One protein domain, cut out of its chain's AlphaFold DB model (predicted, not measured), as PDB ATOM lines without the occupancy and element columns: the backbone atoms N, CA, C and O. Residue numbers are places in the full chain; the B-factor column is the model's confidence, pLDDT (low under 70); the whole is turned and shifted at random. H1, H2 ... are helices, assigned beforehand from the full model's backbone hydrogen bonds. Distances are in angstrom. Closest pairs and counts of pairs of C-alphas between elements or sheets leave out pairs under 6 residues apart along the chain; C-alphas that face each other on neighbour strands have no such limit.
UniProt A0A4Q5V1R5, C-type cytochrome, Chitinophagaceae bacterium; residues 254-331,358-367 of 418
ATOM      1  N   GLN A 254     129.857 114.416 131.126       95.62
ATOM      2  CA  GLN A 254     129.742 113.362 130.121       95.62
ATOM      3  C   GLN A 254     129.867 111.979 130.778       95.62
ATOM      4  O   GLN A 254     130.557 111.857 131.793       95.62
ATOM      5  N   PRO A 255     129.288 110.912 130.188       94.31
ATOM      6  CA  PRO A 255     129.406 109.551 130.729       94.31
ATOM      7  C   PRO A 255     130.856 109.067 130.872       94.31
ATOM      8  O   PRO A 255     131.173 108.255 131.742       94.31
ATOM      9  N   ILE A 256     131.727 109.563 129.993       93.62
ATOM     10  CA  ILE A 256     133.170 109.341 130.007       93.62
ATOM     11  C   ILE A 256     133.823 110.716 129.999       93.62
ATOM     12  O   ILE A 256     133.472 111.560 129.168       93.62
ATOM     13  N   LYS A 257     134.776 110.946 130.905       94.00
ATOM     14  CA  LYS A 257     135.489 112.229 131.041       94.00
ATOM     15  C   LYS A 257     136.542 112.393 129.941       94.00
ATOM     16  O   LYS A 257     137.743 112.428 130.195       94.00
ATOM     17  N   PHE A 258     136.082 112.451 128.694       94.75
ATOM     18  CA  PHE A 258     136.938 112.670 127.537       94.75
ATOM     19  C   PHE A 258     137.525 114.083 127.559       94.75
ATOM     20  O   PHE A 258     136.793 115.063 127.691       94.75
ATOM     21  N   ASN A 259     138.840 114.176 127.376       95.00
ATOM     22  CA  ASN A 259     139.588 115.418 127.504       95.00
ATOM     23  C   ASN A 259     140.189 115.835 126.149       95.00
ATOM     24  O   ASN A 259     141.132 115.205 125.666       95.00
ATOM     25  N   HIS A 260     139.659 116.899 125.536       96.00
ATOM     26  CA  HIS A 260     140.153 117.395 124.243       96.00
ATOM     27  C   HIS A 260     141.530 118.059 124.355       96.00
ATOM     28  O   HIS A 260     142.317 117.964 123.415       96.00
ATOM     29  N   LYS A 261     141.859 118.664 125.502       95.88
ATOM     30  CA  LYS A 261     143.172 119.273 125.760       95.88
ATOM     31  C   LYS A 261     144.323 118.277 125.666       95.88
ATOM     32  O   LYS A 261     145.381 118.616 125.151       95.88
ATOM     33  N   ILE A 262     144.114 117.034 126.089       94.62
ATOM     34  CA  ILE A 262     145.118 115.975 125.921       94.62
ATOM     35  C   ILE A 262     145.220 115.565 124.446       94.62
ATOM     36  O   ILE A 262     146.299 115.600 123.862       94.62
ATOM     37  N   HIS A 263     144.096 115.211 123.821       95.31
ATOM     38  CA  HIS A 263     144.103 114.629 122.476       95.31
ATOM     39  C   HIS A 263     144.477 115.646 121.388       95.31
ATOM     40  O   HIS A 263     145.399 115.413 120.612       95.31
ATOM     41  N   ALA A 264     143.775 116.778 121.327       96.06
ATOM     42  CA  ALA A 264     143.985 117.800 120.305       96.06
ATOM     43  C   ALA A 264     145.061 118.823 120.699       96.06
ATOM     44  O   ALA A 264     145.728 119.358 119.821       96.06
ATOM     45  N   GLY A 265     145.227 119.102 121.997       94.19
ATOM     46  CA  GLY A 265     146.207 120.072 122.496       94.19
ATOM     47  C   GLY A 265     147.608 119.483 122.634       94.19
ATOM     48  O   GLY A 265     148.503 119.847 121.882       94.19
ATOM     49  N   GLN A 266     147.801 118.561 123.581       93.50
ATOM     50  CA  GLN A 266     149.124 118.008 123.902       93.50
ATOM     51  C   GLN A 266     149.668 117.100 122.795       93.50
ATOM     52  O   GLN A 266     150.815 117.251 122.388       93.50
ATOM     53  N   TYR A 267     148.850 116.171 122.295       92.88
ATOM     54  CA  TYR A 267     149.271 115.220 121.259       92.88
ATOM     55  C   TYR A 267     149.032 115.716 119.826       92.88
ATOM     56  O   TYR A 267     149.375 115.017 118.874       92.88
ATOM     57  N   GLY A 268     148.432 116.899 119.648       94.62
ATOM     58  CA  GLY A 268     148.249 117.515 118.332       94.62
ATOM     59  C   GLY A 268     147.387 116.707 117.354       94.62
ATOM     60  O   GLY A 268     147.534 116.852 116.138       94.62
ATOM     61  N   ILE A 269     146.497 115.834 117.845       95.75
ATOM     62  CA  ILE A 269     145.637 115.020 116.978       95.75
ATOM     63  C   ILE A 269     144.686 115.945 116.216       95.75
ATOM     64  O   ILE A 269     143.907 116.699 116.807       95.75
ATOM     65  N   LYS A 270     144.720 115.864 114.881       94.38
ATOM     66  CA  LYS A 270     143.845 116.656 114.006       94.38
ATOM     67  C   LYS A 270     142.373 116.375 114.305       94.38
ATOM     68  O   LYS A 270     141.968 115.220 114.418       94.38
ATOM     69  N   CYS A 271     141.551 117.426 114.332       93.31
ATOM     70  CA  CYS A 271     140.119 117.334 114.635       93.31
ATOM     71  C   CYS A 271     139.390 116.318 113.735       93.31
ATOM     72  O   CYS A 271     138.555 115.545 114.208       93.31
ATOM     73  N   GLN A 272     139.753 116.277 112.450       91.19
ATOM     74  CA  GLN A 272     139.153 115.403 111.438       91.19
ATOM     75  C   GLN A 272     139.448 113.916 111.646       91.19
ATOM     76  O   GLN A 272     138.749 113.088 111.070       91.19
ATOM     77  N   TYR A 273     140.450 113.560 112.456       93.31
ATOM     78  CA  TYR A 273     140.746 112.157 112.750       93.31
ATOM     79  C   TYR A 273     139.565 111.483 113.458       93.31
ATOM     80  O   TYR A 273     139.164 110.377 113.103       93.31
ATOM     81  N   CYS A 274     138.969 112.187 114.424       94.12
ATOM     82  CA  CYS A 274     137.782 111.723 115.136       94.12
ATOM     83  C   CYS A 274     136.488 112.197 114.458       94.12
ATOM     84  O   CYS A 274     135.531 111.436 114.348       94.12
ATOM     85  N   HIS A 275     136.460 113.438 113.966       93.75
ATOM     86  CA  HIS A 275     135.282 114.053 113.349       93.75
ATOM     87  C   HIS A 275     135.292 113.913 111.821       93.75
ATOM     88  O   HIS A 275     135.257 114.897 111.082       93.75
ATOM     89  N   THR A 276     135.340 112.674 111.333       88.06
ATOM     90  CA  THR A 276     135.576 112.334 109.915       88.06
ATOM     91  C   THR A 276     134.481 112.809 108.948       88.06
ATOM     92  O   THR A 276     134.730 112.962 107.753       88.06
ATOM     93  N   GLY A 277     133.268 113.085 109.443       87.06
ATOM     94  CA  GLY A 277     132.143 113.579 108.640       87.06
ATOM     95  C   GLY A 277     132.196 115.073 108.301       87.06
ATOM     96  O   GLY A 277     131.453 115.514 107.424       87.06
ATOM     97  N   VAL A 278     133.066 115.852 108.954       93.00
ATOM     98  CA  VAL A 278     133.017 117.325 108.917       93.00
ATOM     99  C   VAL A 278     133.247 117.922 107.522       93.00
ATOM    100  O   VAL A 278     132.637 118.928 107.177       93.00
ATOM    101  N   GLU A 279     134.075 117.289 106.692       91.88
ATOM    102  CA  GLU A 279     134.443 117.820 105.369       91.88
ATOM    103  C   GLU A 279     133.467 117.415 104.256       91.88
ATOM    104  O   GLU A 279     133.466 118.012 103.180       91.88
ATOM    105  N   LYS A 280     132.640 116.389 104.490       92.00
ATOM    106  CA  LYS A 280     131.810 115.759 103.446       92.00
ATOM    107  C   LYS A 280     130.317 115.786 103.747       92.00
ATOM    108  O   LYS A 280     129.512 115.786 102.823       92.00
ATOM    109  N   SER A 281     129.939 115.799 105.020       92.62
ATOM    110  CA  SER A 281     128.556 115.667 105.465       92.62
ATOM    111  C   SER A 281     128.062 116.929 106.162       92.62
ATOM    112  O   SER A 281     128.835 117.783 106.595       92.62
ATOM    113  N   LYS A 282     126.739 117.006 106.338       90.69
ATOM    114  CA  LYS A 282     126.101 118.051 107.138       90.69
ATOM    115  C   LYS A 282     126.449 117.976 108.624       90.69
ATOM    116  O   LYS A 282     126.370 118.987 109.313       90.69
ATOM    117  N   SER A 283     126.859 116.806 109.114       88.31
ATOM    118  CA  SER A 283     127.179 116.562 110.521       88.31
ATOM    119  C   SER A 283     128.616 116.075 110.688       88.31
ATOM    120  O   SER A 283     129.041 115.146 110.006       88.31
ATOM    121  N   ALA A 284     129.333 116.650 111.654       84.00
ATOM    122  CA  ALA A 284     130.689 116.263 112.044       84.00
ATOM    123  C   ALA A 284     130.748 115.026 112.968       84.00
ATOM    124  O   ALA A 284     131.688 114.920 113.745       84.00
ATOM    125  N   THR A 285     129.723 114.157 112.914       85.31
ATOM    126  CA  THR A 285     129.504 112.882 113.643       85.31
ATOM    127  C   THR A 285     130.453 112.571 114.808       85.31
ATOM    128  O   THR A 285     131.662 112.451 114.625       85.31
ATOM    129  N   ILE A 286     129.904 112.311 115.998       91.00
ATOM    130  CA  ILE A 286     130.693 111.789 117.127       91.00
ATOM    131  C   ILE A 286     131.356 110.461 116.704       91.00
ATOM    132  O   ILE A 286     130.666 109.623 116.114       91.00
ATOM    133  N   PRO A 287     132.664 110.262 116.969       92.00
ATOM    134  CA  PRO A 287     133.380 109.068 116.534       92.00
ATOM    135  C   PRO A 287     132.762 107.792 117.105       92.00
ATOM    136  O   PRO A 287     132.273 107.754 118.238       92.00
ATOM    137  N   ALA A 288     132.838 106.716 116.325       92.69
ATOM    138  CA  ALA A 288     132.524 105.385 116.815       92.69
ATOM    139  C   ALA A 288     133.570 104.930 117.846       92.69
ATOM    140  O   ALA A 288     134.726 105.351 117.811       92.69
ATOM    141  N   LEU A 289     133.187 104.003 118.733       93.50
ATOM    142  CA  LEU A 289     134.105 103.465 119.746       93.50
ATOM    143  C   LEU A 289     135.334 102.776 119.135       93.50
ATOM    144  O   LEU A 289     136.386 102.752 119.765       93.50
ATOM    145  N   SER A 290     135.241 102.270 117.901       93.12
ATOM    146  CA  SER A 290     136.387 101.711 117.173       93.12
ATOM    147  C   SER A 290     137.518 102.724 116.981       93.12
ATOM    148  O   SER A 290     138.679 102.360 117.135       93.12
ATOM    149  N   THR A 291     137.202 104.002 116.739       94.06
ATOM    150  CA  THR A 291     138.203 105.074 116.636       94.06
ATOM    151  C   THR A 291     138.994 105.218 117.935       94.06
ATOM    152  O   THR A 291     140.208 105.394 117.896       94.06
ATOM    153  N   CYS A 292     138.334 105.085 119.091       94.00
ATOM    154  CA  CYS A 292     139.003 105.113 120.391       94.00
ATOM    155  C   CYS A 292     139.955 103.917 120.554       94.00
ATOM    156  O   CYS A 292     141.065 104.057 121.071       94.00
ATOM    157  N   MET A 293     139.540 102.740 120.081       94.56
ATOM    158  CA  MET A 293     140.317 101.508 120.218       94.56
ATOM    159  C   MET A 293     141.568 101.458 119.337       94.56
ATOM    160  O   MET A 293     142.488 100.715 119.673       94.56
ATOM    161  N   ASN A 294     141.668 102.279 118.285       93.94
ATOM    162  CA  ASN A 294     142.886 102.384 117.465       93.94
ATOM    163  C   ASN A 294     144.146 102.630 118.316       93.94
ATOM    164  O   ASN A 294     145.210 102.101 118.005       93.94
ATOM    165  N   CYS A 295     144.011 103.389 119.409       93.69
ATOM    166  CA  CYS A 295     145.102 103.668 120.343       93.69
ATOM    167  C   CYS A 295     144.885 103.011 121.713       93.69
ATOM    168  O   CYS A 295     145.828 102.461 122.282       93.69
ATOM    169  N   HIS A 296     143.657 103.003 122.245       93.25
ATOM    170  CA  HIS A 296     143.378 102.488 123.596       93.25
ATOM    171  C   HIS A 296     143.440 100.957 123.733       93.25
ATOM    172  O   HIS A 296     143.346 100.439 124.844       93.25
ATOM    173  N   ASN A 297     143.678 100.225 122.639       90.50
ATOM    174  CA  ASN A 297     144.134  98.834 122.712       90.50
ATOM    175  C   ASN A 297     145.550  98.712 123.311       90.50
ATOM    176  O   ASN A 297     145.846  97.742 124.009       90.50
ATOM    177  N   TYR A 298     146.406  99.708 123.068       90.44
ATOM    178  CA  TYR A 298     147.797  99.749 123.528       90.44
ATOM    179  C   TYR A 298     147.975 100.697 124.722       90.44
ATOM    180  O   TYR A 298     148.721 100.394 125.650       90.44
ATOM    181  N   ILE A 299     147.241 101.815 124.740       89.00
ATOM    182  CA  ILE A 299     147.299 102.838 125.792       89.00
ATOM    183  C   ILE A 299     146.206 102.575 126.834       89.00
ATOM    184  O   ILE A 299     145.042 102.936 126.643       89.00
ATOM    185  N   LYS A 300     146.599 101.953 127.950       85.69
ATOM    186  CA  LYS A 300     145.683 101.525 129.025       85.69
ATOM    187  C   LYS A 300     145.557 102.519 130.180       85.69
ATOM    188  O   LYS A 300     144.645 102.380 130.989       85.69
ATOM    189  N   GLU A 301     146.457 103.493 130.270       87.69
ATOM    190  CA  GLU A 301     146.520 104.465 131.366       87.69
ATOM    191  C   GLU A 301     146.612 105.883 130.803       87.69
ATOM    192  O   GLU A 301     147.396 106.143 129.892       87.69
ATOM    193  N   GLY A 302     145.785 106.789 131.325       83.31
ATOM    194  CA  GLY A 302     145.808 108.212 131.002       83.31
ATOM    195  C   GLY A 302     146.412 109.050 132.136       83.31
ATOM    196  O   GLY A 302     146.356 108.642 133.297       83.31
ATOM    197  N   PRO A 303     146.928 110.255 131.839       83.00
ATOM    198  CA  PRO A 303     147.667 111.073 132.807       83.00
ATOM    199  C   PRO A 303     146.806 111.674 133.935       83.00
ATOM    200  O   PRO A 303     147.338 111.978 134.994       83.00
ATOM    201  N   LEU A 304     145.492 111.856 133.735       80.75
ATOM    202  CA  LEU A 304     144.600 112.507 134.718       80.75
ATOM    203  C   LEU A 304     143.751 111.533 135.544       80.75
ATOM    204  O   LEU A 304     143.482 111.780 136.715       80.75
ATOM    205  N   HIS A 305     143.280 110.452 134.921       82.69
ATOM    206  CA  HIS A 305     142.309 109.521 135.515       82.69
ATOM    207  C   HIS A 305     142.795 108.063 135.499       82.69
ATOM    208  O   HIS A 305     141.998 107.136 135.651       82.69
ATOM    209  N   GLY A 306     144.095 107.844 135.272       86.00
ATOM    210  CA  GLY A 306     144.696 106.513 135.241       86.00
ATOM    211  C   GLY A 306     143.946 105.564 134.304       86.00
ATOM    212  O   GLY A 306     143.752 105.863 133.124       86.00
ATOM    213  N   LYS A 307     143.510 104.418 134.839       89.12
ATOM    214  CA  LYS A 307     142.784 103.367 134.097       89.12
ATOM    215  C   LYS A 307     141.274 103.573 134.026       89.12
ATOM    216  O   LYS A 307     140.634 102.957 133.181       89.12
ATOM    217  N   GLU A 308     140.690 104.381 134.908       91.44
ATOM    218  CA  GLU A 308     139.246 104.347 135.183       91.44
ATOM    219  C   GLU A 308     138.401 104.745 133.969       91.44
ATOM    220  O   GLU A 308     137.503 104.013 133.551       91.44
ATOM    221  N   GLU A 309     138.705 105.893 133.362       92.50
ATOM    222  CA  GLU A 309     137.927 106.416 132.233       92.50
ATOM    223  C   GLU A 309     138.180 105.624 130.942       92.50
ATOM    224  O   GLU A 309     137.253 105.389 130.166       92.50
ATOM    225  N   ILE A 310     139.408 105.136 130.736       93.06
ATOM    226  CA  ILE A 310     139.747 104.278 129.589       93.06
ATOM    227  C   ILE A 310     139.029 102.929 129.715       93.06
ATOM    228  O   ILE A 310     138.463 102.440 128.736       93.06
ATOM    229  N   ALA A 311     138.954 102.355 130.920       92.56
ATOM    230  CA  ALA A 311     138.237 101.106 131.161       92.56
ATOM    231  C   ALA A 311     136.745 101.205 130.799       92.56
ATOM    232  O   ALA A 311     136.184 100.236 130.283       92.56
ATOM    233  N   LYS A 312     136.107 102.371 130.987       93.81
ATOM    234  CA  LYS A 312     134.719 102.603 130.542       93.81
ATOM    235  C   LYS A 312     134.584 102.495 129.021       93.81
ATOM    236  O   LYS A 312     133.655 101.843 128.549       93.81
ATOM    237  N   VAL A 313     135.515 103.079 128.260       93.25
ATOM    238  CA  VAL A 313     135.538 102.998 126.785       93.25
ATOM    239  C   VAL A 313     135.742 101.554 126.329       93.25
ATOM    240  O   VAL A 313     134.970 101.053 125.513       93.25
ATOM    241  N   VAL A 314     136.745 100.872 126.888       93.19
ATOM    242  CA  VAL A 314     137.070  99.481 126.541       93.19
ATOM    243  C   VAL A 314     135.895  98.557 126.869       93.19
ATOM    244  O   VAL A 314     135.505  97.736 126.044       93.19
ATOM    245  N   SER A 315     135.270  98.726 128.037       94.12
ATOM    246  CA  SER A 315     134.079  97.969 128.432       94.12
ATOM    247  C   SER A 315     132.895  98.229 127.496       94.12
ATOM    248  O   SER A 315     132.232  97.281 127.070       94.12
ATOM    249  N   ALA A 316     132.639  99.488 127.128       94.75
ATOM    250  CA  ALA A 316     131.577  99.843 126.189       94.75
ATOM    251  C   ALA A 316     131.802  99.210 124.805       94.75
ATOM    252  O   ALA A 316     130.863  98.672 124.212       94.75
ATOM    253  N   TYR A 317     133.050  99.202 124.326       94.31
ATOM    254  CA  TYR A 317     133.432  98.579 123.060       94.31
ATOM    255  C   TYR A 317     133.252  97.055 123.087       94.31
ATOM    256  O   TYR A 317     132.543  96.508 122.241       94.31
ATOM    257  N   THR A 318     133.813  96.372 124.091       93.88
ATOM    258  CA  THR A 318     133.739  94.906 124.231       93.88
ATOM    259  C   THR A 318     132.300  94.419 124.393       93.88
ATOM    260  O   THR A 318     131.898  93.441 123.767       93.88
ATOM    261  N   ASN A 319     131.490  95.137 125.175       95.50
ATOM    262  CA  ASN A 319     130.084  94.800 125.396       95.50
ATOM    263  C   ASN A 319     129.150  95.284 124.273       95.50
ATOM    264  O   ASN A 319     127.935  95.121 124.392       95.50
ATOM    265  N   LYS A 320     129.684  95.903 123.208       93.94
ATOM    266  CA  LYS A 320     128.918  96.477 122.087       93.94
ATOM    267  C   LYS A 320     127.809  97.442 122.538       93.94
ATOM    268  O   LYS A 320     126.765  97.547 121.894       93.94
ATOM    269  N   LYS A 321     128.021  98.152 123.651       93.19
ATOM    270  CA  LYS A 321     127.071  99.136 124.184       93.19
ATOM    271  C   LYS A 321     127.502 100.541 123.752       93.19
ATOM    272  O   LYS A 321     128.583 100.975 124.145       93.19
ATOM    273  N   PRO A 322     126.687 101.276 122.974       91.69
ATOM    274  CA  PRO A 322     127.038 102.630 122.567       91.69
ATOM    275  C   PRO A 322     127.048 103.577 123.771       91.69
ATOM    276  O   PRO A 322     126.189 103.503 124.654       91.69
ATOM    277  N   VAL A 323     128.009 104.499 123.785       94.50
ATOM    278  CA  VAL A 323     128.093 105.546 124.808       94.50
ATOM    279  C   VAL A 323     127.057 106.625 124.507       94.50
ATOM    280  O   VAL A 323     127.014 107.179 123.407       94.50
ATOM    281  N   ARG A 324     126.212 106.930 125.495       94.19
ATOM    282  CA  ARG A 324     125.160 107.949 125.395       94.19
ATOM    283  C   ARG A 324     125.724 109.339 125.682       94.19
ATOM    284  O   ARG A 324     125.530 109.877 126.766       94.19
ATOM    285  N   TRP A 325     126.458 109.889 124.723       94.69
ATOM    286  CA  TRP A 325     127.001 111.244 124.817       94.69
ATOM    287  C   TRP A 325     125.898 112.292 124.957       94.69
ATOM    288  O   TRP A 325     124.860 112.202 124.299       94.69
ATOM    289  N   ILE A 326     126.148 113.311 125.777       95.12
ATOM    290  CA  ILE A 326     125.248 114.455 125.917       95.12
ATOM    291  C   ILE A 326     125.691 115.520 124.922       95.12
ATOM    292  O   ILE A 326     126.817 116.023 124.978       95.12
ATOM    293  N   ARG A 327     124.802 115.850 123.984       92.50
ATOM    294  CA  ARG A 327     125.059 116.853 122.950       92.50
ATOM    295  C   ARG A 327     125.112 118.248 123.576       92.50
ATOM    296  O   ARG A 327     124.200 118.629 124.296       92.50
ATOM    297  N   ILE A 328     126.173 118.992 123.268       93.25
ATOM    298  CA  ILE A 328     126.392 120.356 123.776       93.25
ATOM    299  C   ILE A 328     125.866 121.386 122.779       93.25
ATOM    300  O   ILE A 328     125.041 122.212 123.127       93.25
ATOM    301  N   HIS A 329     126.312 121.304 121.525       92.38
ATOM    302  CA  HIS A 329     125.871 122.216 120.472       92.38
ATOM    303  C   HIS A 329     124.633 121.640 119.788       92.38
ATOM    304  O   HIS A 329     124.728 120.619 119.088       92.38
ATOM    305  N   ASN A 330     123.489 122.288 119.980       89.25
ATOM    306  CA  ASN A 330     122.237 121.919 119.338       89.25
ATOM    307  C   ASN A 330     121.614 123.122 118.629       89.25
ATOM    308  O   ASN A 330     121.603 124.225 119.167       89.25
ATOM    309  N   LEU A 331     121.087 122.886 117.431       90.56
ATOM    310  CA  LEU A 331     120.271 123.844 116.690       90.56
ATOM    311  C   LEU A 331     118.863 123.253 116.551       90.56
ATOM    312  O   LEU A 331     118.748 122.026 116.506       90.56
ATOM    313  N   GLN A 358     141.026 122.680 121.739       95.19
ATOM    314  CA  GLN A 358     142.316 122.097 122.116       95.19
ATOM    315  C   GLN A 358     142.830 122.533 123.502       95.19
ATOM    316  O   GLN A 358     143.797 121.969 123.998       95.19
ATOM    317  N   GLU A 359     142.196 123.514 124.143       96.19
ATOM    318  CA  GLU A 359     142.501 123.945 125.513       96.19
ATOM    319  C   GLU A 359     141.430 123.475 126.513       96.19
ATOM    320  O   GLU A 359     141.572 123.656 127.723       96.19
ATOM    321  N   MET A 360     140.357 122.838 126.030       95.06
ATOM    322  CA  MET A 360     139.210 122.448 126.844       95.06
ATOM    323  C   MET A 360     139.374 121.039 127.416       95.06
ATOM    324  O   MET A 360     139.377 120.037 126.699       95.06
ATOM    325  N   GLU A 361     139.426 120.946 128.741       93.94
ATOM    326  CA  GLU A 361     139.343 119.660 129.447       93.94
ATOM    327  C   GLU A 361     137.924 119.091 129.395       93.94
ATOM    328  O   GLU A 361     137.732 117.899 129.180       93.94
ATOM    329  N   ARG A 362     136.928 119.973 129.513       93.88
ATOM    330  CA  ARG A 362     135.513 119.690 129.283       93.88
ATOM    331  C   ARG A 362     134.999 120.677 128.248       93.88
ATOM    332  O   ARG A 362     135.151 121.886 128.424       93.88
ATOM    333  N   VAL A 363     134.407 120.163 127.173       94.75
ATOM    334  CA  VAL A 363     133.843 121.014 126.120       94.75
ATOM    335  C   VAL A 363     132.691 121.829 126.695       94.75
ATOM    336  O   VAL A 363     131.880 121.318 127.468       94.75
ATOM    337  N   ARG A 364     132.631 123.094 126.290       94.94
ATOM    338  CA  ARG A 364     131.529 124.008 126.573       94.94
ATOM    339  C   ARG A 364     131.144 124.747 125.304       94.94
ATOM    340  O   ARG A 364     131.991 124.945 124.434       94.94
ATOM    341  N   GLN A 365     129.899 125.186 125.215       94.38
ATOM    342  CA  GLN A 365     129.494 126.071 124.129       94.38
ATOM    343  C   GLN A 365     130.055 127.479 124.367       94.38
ATOM    344  O   GLN A 365     129.822 128.084 125.412       94.38
ATOM    345  N   VAL A 366     130.832 127.986 123.408       93.44
ATOM    346  CA  VAL A 366     131.463 129.319 123.489       93.44
ATOM    347  C   VAL A 366     130.658 130.364 122.720       93.44
ATOM    348  O   VAL A 366     130.501 131.484 123.197       93.44
ATOM    349  N   SER A 367     130.129 129.997 121.555       92.56
ATOM    350  CA  SER A 367     129.333 130.883 120.701       92.56
ATOM    351  C   SER A 367     127.838 130.743 120.990       92.56
ATOM    352  O   SER A 367     127.377 129.668 121.373       92.56
TER     353      SER A 367
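AT A GLANCE: This is residues 254 to 331 and 358 to 367 of the 418 residues of the protein "C-type cytochrome" of Chitinophagaceae bacterium (UniProt A0A4Q5V1R5). There is little regular structure: four short helices stand among long loops, H4 and H3 packed steeply together on one side, H1 and H2 on the other. The printed part has 88 residues, 30 of them in the named helices H1, H2, H3 and H4, in that order, with no named strand; the class is all helix. It is compact, with a radius of gyration of the C-alphas of 13.3 A, spanning 33 by 28 by 21 A.

HOW THE PARTS SIT: H4, residues 308 to 318, touches H3, residues 289 to 296, at a steep tilt of 53 degrees, opposite ways; their closest C-alphas, of Leu 289 and Tyr 317, are 5.9 A apart. H2, residues 271 to 274, is close to but not clearly touching H3, the closest C-alphas, of Cys 274 and Thr 291, being 6.8 A apart. H1, residues 260 to 266, is apart from H3 and H4. Every O i to N i+4 pair is within hydrogen-bond range in H1 and H4, 3 of 4 in H3; H2 is too short for one.

IN THESE COORDINATES: H4 is 15.5 A long and ends at C-alpha 318 (133.739, 94.906, 124.231); H1 begins at C-alpha 260 (140.153, 117.395, 124.243).

THE WHOLE: Residues 332 to 357 are not printed, a gap of 22.8 A between C-alphas 331 and 358. The links H2 to H3 and H3 to H4 are long. No printed residue is under 70.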